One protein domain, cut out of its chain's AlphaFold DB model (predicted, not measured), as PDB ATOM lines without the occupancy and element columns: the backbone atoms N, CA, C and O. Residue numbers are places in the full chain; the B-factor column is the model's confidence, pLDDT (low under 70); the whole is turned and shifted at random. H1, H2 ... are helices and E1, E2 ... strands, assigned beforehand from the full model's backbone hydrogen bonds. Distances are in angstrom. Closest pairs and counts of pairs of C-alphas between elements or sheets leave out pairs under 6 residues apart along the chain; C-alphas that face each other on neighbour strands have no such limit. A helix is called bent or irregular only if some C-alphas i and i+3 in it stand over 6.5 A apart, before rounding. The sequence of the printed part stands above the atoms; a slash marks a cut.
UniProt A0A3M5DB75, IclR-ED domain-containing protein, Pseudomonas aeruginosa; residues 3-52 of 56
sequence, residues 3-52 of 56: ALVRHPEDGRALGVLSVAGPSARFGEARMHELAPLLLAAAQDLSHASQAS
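Overview. This is residues 3 to 52 of the 56 residues of the protein "IclR-ED domain-containing protein" of Pseudomonas aeruginosa (UniProt A0A3M5DB75). A two-stranded hairpin, E1 and E2, packs along the later part of one long, kinked helix, H1, whose first part reaches on beyond the hairpin. The link after E2 also runs on past the hairpin and then folds back into the start of H1, and the outline is a rod with H1 along its length. The printed part has 50 residues with two named strands and one named helix, in the order E1, E2, H1; the sheet has the order E1, E2 and is antiparallel, and the class is mixed, helices and strands. The whole is loose, with a radius of gyration of the C-alphas of 12.8 A, and the C-alphas span 38 by 15 by 15 A.

Along the chain. Begin with the sheet: find C-alpha 3 at (14.188, 6.209, 6.257), where strand E1, residues 3 to 6, begins; it is 9.7 A from first to last C-alpha. Strand E2 is residues 13 to 18, 14.3 A from first to last C-alpha. Then go to C-alpha 28 at (18.067, -9.010, 7.971), where helix H1, residues 28 to 51, begins; it ends at C-alpha 51 at (1.362, 20.497, -0.642), 35.0 A away. H1 is irregular, with C-alphas 33 and 36 standing 7.1 A apart, and it has a kink of 39 degrees near residue 35.

Arrangement. Look first at the hairpin of E1 and E2, antiparallel neighbours with 154 degrees between their N-to-C directions. The C-alphas of Leu 4 and Val 16 face each other at 4.5 A. Across the pair, N 3 and O 17 are within hydrogen-bond range at 2.9 A, and so are N 17 and O 3 at 2.8 A. From the hairpin go to the helix: the closest C-alphas of E1 and H1 are those of Val 5 and Ala 42, 5.3 A apart, with 10 pairs of C-alphas within 8 A. E2 and H1 have 3 such pairs, and their closest C-alphas are those of Leu 17 and Ala 42, 6.3 A apart. In H1, 16 of the 20 O i to N i+4 pairs are within hydrogen-bond range.

Size, cuts and confidence. The two C-alphas farthest apart are those of Glu 9, between E1 and E2, and Ala 24, between E2 and H1, at 39.5 A. The printed part runs from residue 3 to residue 52 and has no cut. The links from E1 to E2, with 6 residues, and from E2 to H1, with 9 residues, are both short but not tight. In this predicted model the mean pLDDT of the printed part is 96.9, and no printed residue is under 70.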
ATOM      1  N   ALA A   3      13.683   5.295   7.277       98.62
ATOM      2  CA  ALA A   3      14.188   6.209   6.257       98.62
ATOM      3  C   ALA A   3      13.754   7.642   6.559       98.62
ATOM      4  O   ALA A   3      12.673   7.884   7.094       98.62
ATOM      5  N   LEU A   4      14.619   8.595   6.231       98.19
ATOM      6  CA  LEU A   4      14.352  10.003   6.474       98.19
ATOM      7  C   LEU A   4      13.446  10.574   5.380       98.19
ATOM      8  O   LEU A   4      13.690  10.354   4.197       98.19
ATOM      9  N   VAL A   5      12.459  11.362   5.793       98.38
ATOM     10  CA  VAL A   5      11.674  12.226   4.912       98.38
ATOM     11  C   VAL A   5      12.291  13.620   4.972       98.38
ATOM     12  O   VAL A   5      12.462  14.188   6.059       98.38
ATOM     13  N   ARG A   6      12.665  14.160   3.814       97.75
ATOM     14  CA  ARG A   6      13.294  15.480   3.693       97.75
ATOM     15  C   ARG A   6      12.396  16.398   2.889       97.75
ATOM     16  O   ARG A   6      11.739  15.955   1.957       97.75
ATOM     17  N   HIS A   7      12.399  17.677   3.219       96.94
ATOM     18  CA  HIS A   7      11.775  18.658   2.352       96.94
ATOM     19  C   HIS A   7      12.567  18.734   1.031       96.94
ATOM     20  O   HIS A   7      13.802  18.740   1.068       96.94
ATOM     21  N   PRO A   8      11.901  18.744  -0.132       95.19
ATOM     22  CA  PRO A   8      12.572  18.552  -1.416       95.19
ATOM     23  C   PRO A   8      13.324  19.793  -1.913       95.19
ATOM     24  O   PRO A   8      14.233  19.639  -2.723       95.19
ATOM     25  N   GLU A   9      12.992  20.995  -1.431       94.00
ATOM     26  CA  GLU A   9      13.660  22.228  -1.877       94.00
ATOM     27  C   GLU A   9      14.942  22.546  -1.094       94.00
ATOM     28  O   GLU A   9      15.952  22.919  -1.683       94.00
ATOM     29  N   ASP A  10      14.921  22.386   0.232       94.12
ATOM     30  CA  ASP A  10      16.016  22.793   1.129       94.12
ATOM     31  C   ASP A  10      16.696  21.603   1.837       94.12
ATOM     32  O   ASP A  10      17.681  21.771   2.557       94.12
ATOM     33  N   GLY A  11      16.192  20.381   1.637       94.94
ATOM     34  CA  GLY A  11      16.745  19.158   2.213       94.94
ATOM     35  C   GLY A  11      16.548  19.011   3.726       94.94
ATOM     36  O   GLY A  11      17.092  18.056   4.309       94.94
ATOM     37  N   ARG A  12      15.789  19.911   4.379       96.19
ATOM     38  CA  ARG A  12      15.584  19.873   5.836       96.19
ATOM     39  C   ARG A  12      14.880  18.582   6.244       96.19
ATOM     40  O   ARG A  12      14.010  18.077   5.537       96.19
ATOM     41  N   ALA A  13      15.245  18.031   7.398       97.56
ATOM     42  CA  ALA A  13      14.585  16.843   7.926       97.56
ATOM     43  C   ALA A  13      13.160  17.189   8.386       97.56
ATOM     44  O   ALA A  13      12.990  18.029   9.265       97.56
ATOM     45  N   LEU A  14      12.152  16.524   7.816       97.00
ATOM     46  CA  LEU A  14      10.752  16.668   8.233       97.00
ATOM     47  C   LEU A  14      10.348  15.592   9.243       97.00
ATOM     48  O   LEU A  14       9.501  15.816  10.103       97.00
ATOM     49  N   GLY A  15      10.960  14.414   9.144       97.31
ATOM     50  CA  GLY A  15      10.669  13.288  10.016       97.31
ATOM     51  C   GLY A  15      11.246  11.985   9.484       97.31
ATOM     52  O   GLY A  15      12.073  11.974   8.573       97.31
ATOM     53  N   VAL A  16      10.807  10.874  10.066       98.31
ATOM     54  CA  VAL A  16      11.300   9.533   9.743       98.31
ATOM     55  C   VAL A  16      10.119   8.599   9.492       98.31
ATOM     56  O   VAL A  16       9.217   8.501  10.321       98.31
ATOM     57  N   LEU A  17      10.157   7.869   8.379       98.44
ATOM     58  CA  LEU A  17       9.257   6.754   8.102       98.44
ATOM     59  C   LEU A  17       9.877   5.462   8.646       98.44
ATOM     60  O   LEU A  17      10.978   5.078   8.248       98.44
ATOM     61  N   SER A  18       9.179   4.791   9.562       98.12
ATOM     62  CA  SER A  18       9.658   3.573  10.225       98.12
ATOM     63  C   SER A  18       8.847   2.350   9.811       98.12
ATOM     64  O   SER A  18       7.621   2.402   9.737       98.12
ATOM     65  N   VAL A  19       9.542   1.230   9.603       97.31
ATOM     66  CA  VAL A  19       8.942  -0.098   9.436       97.31
ATOM     67  C   VAL A  19       9.431  -0.989  10.571       97.31
ATOM     68  O   VAL A  19      10.638  -1.228  10.734       97.31
ATOM     69  N   ALA A  20       8.470  -1.477  11.351       96.06
ATOM     70  CA  ALA A  20       8.676  -2.354  12.492       96.06
ATOM     71  C   ALA A  20       7.920  -3.674  12.300       96.06
ATOM     72  O   ALA A  20       6.846  -3.717  11.703       96.06
ATOM     73  N   GLY A  21       8.476  -4.756  12.836       93.31
ATOM     74  CA  GLY A  21       7.854  -6.072  12.815       93.31
ATOM     75  C   GLY A  21       8.570  -7.031  13.764       93.31
ATOM     76  O   GLY A  21       9.712  -6.764  14.146       93.31
ATOM     77  N   PRO A  22       7.936  -8.142  14.173       97.06
ATOM     78  CA  PRO A  22       8.589  -9.106  15.051       97.06
ATOM     79  C   PRO A  22       9.807  -9.744  14.397       97.06
ATOM     80  O   PRO A  22       9.739 -10.175  13.245       97.06
ATOM     81  N   SER A  23      10.892  -9.859  15.161       93.69
ATOM     82  CA  SER A  23      12.196 -10.342  14.691       93.69
ATOM     83  C   SER A  23      12.127 -11.701  13.992       93.69
ATOM     84  O   SER A  23      12.799 -11.893  12.985       93.69
ATOM     85  N   ALA A  24      11.240 -12.599  14.436       95.25
ATOM     86  CA  ALA A  24      11.020 -13.912  13.817       95.25
ATOM     87  C   ALA A  24      10.630 -13.860  12.324       95.25
ATOM     88  O   ALA A  24      10.844 -14.826  11.603       95.25
ATOM     89  N   ARG A  25      10.045 -12.750  11.853       93.25
ATOM     90  CA  ARG A  25       9.608 -12.549  10.455       93.25
ATOM     91  C   ARG A  25      10.147 -11.266   9.823       93.25
ATOM     92  O   ARG A  25       9.791 -10.925   8.700       93.25
ATOM     93  N   PHE A  26      10.995 -10.554  10.554       96.25
ATOM     94  CA  PHE A  26      11.606  -9.296  10.149       96.25
ATOM     95  C   PHE A  26      13.114  -9.349  10.412       96.25
ATOM     96  O   PHE A  26      13.679  -8.497  11.092       96.25
ATOM     97  N   GLY A  27      13.741 -10.422   9.924       96.69
ATOM     98  CA  GLY A  27      15.190 -10.593   9.941       96.69
ATOM     99  C   GLY A  27      15.885  -9.772   8.853       96.69
ATOM    100  O   GLY A  27      15.242  -9.124   8.027       96.69
ATOM    101  N   GLU A  28      17.212  -9.836   8.831       96.81
ATOM    102  CA  GLU A  28      18.067  -9.010   7.971       96.81
ATOM    103  C   GLU A  28      17.752  -9.130   6.473       96.81
ATOM    104  O   GLU A  28      17.573  -8.111   5.811       96.81
ATOM    105  N   ALA A  29      17.611 -10.349   5.941       96.88
ATOM    106  CA  ALA A  29      17.277 -10.559   4.528       96.88
ATOM    107  C   ALA A  29      15.970  -9.846   4.144       96.88
ATOM    108  O   ALA A  29      15.909  -9.128   3.149       96.88
ATOM    109  N   ARG A  30      14.951  -9.947   5.007       97.12
ATOM    110  CA  ARG A  30      13.669  -9.273   4.801       97.12
ATOM    111  C   ARG A  30      13.786  -7.751   4.903       97.12
ATOM    112  O   ARG A  30      13.108  -7.043   4.166       97.12
ATOM    113  N   MET A  31      14.627  -7.236   5.802       97.38
ATOM    114  CA  MET A  31      14.895  -5.796   5.872       97.38
ATOM    115  C   MET A  31      15.564  -5.295   4.589       97.38
ATOM    116  O   MET A  31      15.153  -4.264   4.064       97.38
ATOM    117  N   HIS A  32      16.541  -6.032   4.052       97.44
ATOM    118  CA  HIS A  32      17.197  -5.683   2.792       97.44
ATOM    119  C   HIS A  32      16.239  -5.737   1.595       97.44
ATOM    120  O   HIS A  32      16.245  -4.813   0.787       97.44
ATOM    121  N   GLU A  33      15.359  -6.742   1.515       97.75
ATOM    122  CA  GLU A  33      14.298  -6.814   0.493       97.75
ATOM    123  C   GLU A  33      13.376  -5.584   0.518       97.75
ATOM    124  O   GLU A  33      12.954  -5.088  -0.525       97.75
ATOM    125  N   LEU A  34      13.051  -5.086   1.715       97.88
ATOM    126  CA  LEU A  34      12.131  -3.963   1.903       97.88
ATOM    127  C   LEU A  34      12.818  -2.593   1.835       97.88
ATOM    128  O   LEU A  34      12.126  -1.583   1.702       97.88
ATOM    129  N   ALA A  35      14.149  -2.528   1.909       98.19
ATOM    130  CA  ALA A  35      14.887  -1.268   1.929       98.19
ATOM    131  C   ALA A  35      14.615  -0.370   0.709       98.19
ATOM    132  O   ALA A  35      14.297   0.800   0.928       98.19
ATOM    133  N   PRO A  36      14.634  -0.867  -0.546       98.56
ATOM    134  CA  PRO A  36      14.326  -0.029  -1.707       98.56
ATOM    135  C   PRO A  36      12.899   0.529  -1.670       98.56
ATOM    136  O   PRO A  36      12.680   1.690  -2.003       98.56
ATOM    137  N   LEU A  37      11.934  -0.274  -1.207       98.56
ATOM    138  CA  LEU A  37      10.532   0.135  -1.099       98.56
ATOM    139  C   LEU A  37      10.334   1.198  -0.015       98.56
ATOM    140  O   LEU A  37       9.596   2.157  -0.219       98.56
ATOM    141  N   LEU A  38      11.018   1.056   1.124       98.62
ATOM    142  CA  LEU A  38      10.991   2.054   2.189       98.62
ATOM    143  C   LEU A  38      11.578   3.393   1.723       98.62
ATOM    144  O   LEU A  38      11.014   4.443   2.025       98.62
ATOM    145  N   LEU A  39      12.695   3.362   0.994       98.62
ATOM    146  CA  LEU A  39      13.314   4.572   0.452       98.62
ATOM    147  C   LEU A  39      12.405   5.252  -0.578       98.62
ATOM    148  O   LEU A  39      12.217   6.463  -0.496       98.62
ATOM    149  N   ALA A  40      11.789   4.483  -1.482       98.69
ATOM    150  CA  ALA A  40      10.820   5.009  -2.442       98.69
ATOM    151  C   ALA A  40       9.624   5.670  -1.736       98.69
ATOM    152  O   ALA A  40       9.303   6.820  -2.016       98.69
ATOM    153  N   ALA A  41       9.040   5.003  -0.735       98.62
ATOM    154  CA  ALA A  41       7.933   5.563   0.038       98.62
ATOM    155  C   ALA A  41       8.325   6.845   0.798       98.62
ATOM    156  O   ALA A  41       7.549   7.797   0.860       98.62
ATOM    157  N   ALA A  42       9.536   6.905   1.367       98.62
ATOM    158  CA  ALA A  42      10.036   8.119   2.013       98.62
ATOM    159  C   ALA A  42      10.234   9.270   1.011       98.62
ATOM    160  O   ALA A  42      10.003  10.433   1.353       98.62
ATOM    161  N   GLN A  43      10.619   8.959  -0.228       98.31
ATOM    162  CA  GLN A  43      10.746   9.940  -1.301       98.31
ATOM    163  C   GLN A  43       9.384  10.444  -1.790       98.31
ATOM    164  O   GLN A  43       9.214  11.649  -1.963       98.31
ATOM    165  N   ASP A  44       8.388   9.568  -1.908       98.38
ATOM    166  CA  ASP A  44       7.018   9.970  -2.239       98.38
ATOM    167  C   ASP A  44       6.439  10.910  -1.173       98.38
ATOM    168  O   ASP A  44       5.881  11.958  -1.501       98.38
ATOM    169  N   LEU A  45       6.650  10.600   0.114       97.94
ATOM    170  CA  LEU A  45       6.276  11.492   1.218       97.94
ATOM    171  C   LEU A  45       7.024  12.830   1.168       97.94
ATOM    172  O   LEU A  45       6.435  13.870   1.457       97.94
ATOM    173  N   SER A  46       8.304  12.807   0.786       97.94
ATOM    174  CA  SER A  46       9.117  14.017   0.617       97.94
ATOM    175  C   SER A  46       8.548  14.908  -0.492       97.94
ATOM    176  O   SER A  46       8.426  16.113  -0.319       97.94
ATOM    177  N   HIS A  47       8.120  14.343  -1.622       97.19
ATOM    178  CA  HIS A  47       7.481  15.132  -2.679       97.19
ATOM    179  C   HIS A  47       6.103  15.656  -2.260       97.19
ATOM    180  O   HIS A  47       5.795  16.824  -2.498       97.19
ATOM    181  N   ALA A  48       5.299  14.820  -1.598       96.62
ATOM    182  CA  ALA A  48       3.963  15.186  -1.141       96.62
ATOM    183  C   ALA A  48       3.973  16.295  -0.072       96.62
ATOM    184  O   ALA A  48       2.994  17.034   0.044       96.62
ATOM    185  N   SER A  49       5.066  16.455   0.686       95.94
ATOM    186  CA  SER A  49       5.148  17.464   1.749       95.94
ATOM    187  C   SER A  49       4.995  18.900   1.240       95.94
ATOM    188  O   SER A  49       4.526  19.742   1.995       95.94
ATOM    189  N   GLN A  50       5.330  19.174  -0.027       94.12
ATOM    190  CA  GLN A  50       5.207  20.509  -0.639       94.12
ATOM    191  C   GLN A  50       3.762  21.027  -0.671       94.12
ATOM    192  O   GLN A  50       3.529  22.231  -0.679       94.12
ATOM    193  N   ALA A  51       2.775  20.126  -0.671       94.31
ATOM    194  CA  ALA A  51       1.362  20.497  -0.642       94.31
ATOM    195  C   ALA A  51       0.846  20.807   0.779       94.31
ATOM    196  O   ALA A  51      -0.297  21.236   0.937       94.31
ATOM    197  N   SER A  52       1.651  20.573   1.820       93.12
ATOM    198  CA  SER A  52       1.255  20.764   3.215       93.12
ATOM    199  C   SER A  52       1.656  22.145   3.725       93.12
ATOM    200  O   SER A  52       2.832  22.494   3.729       93.12
TER     201      SER A  52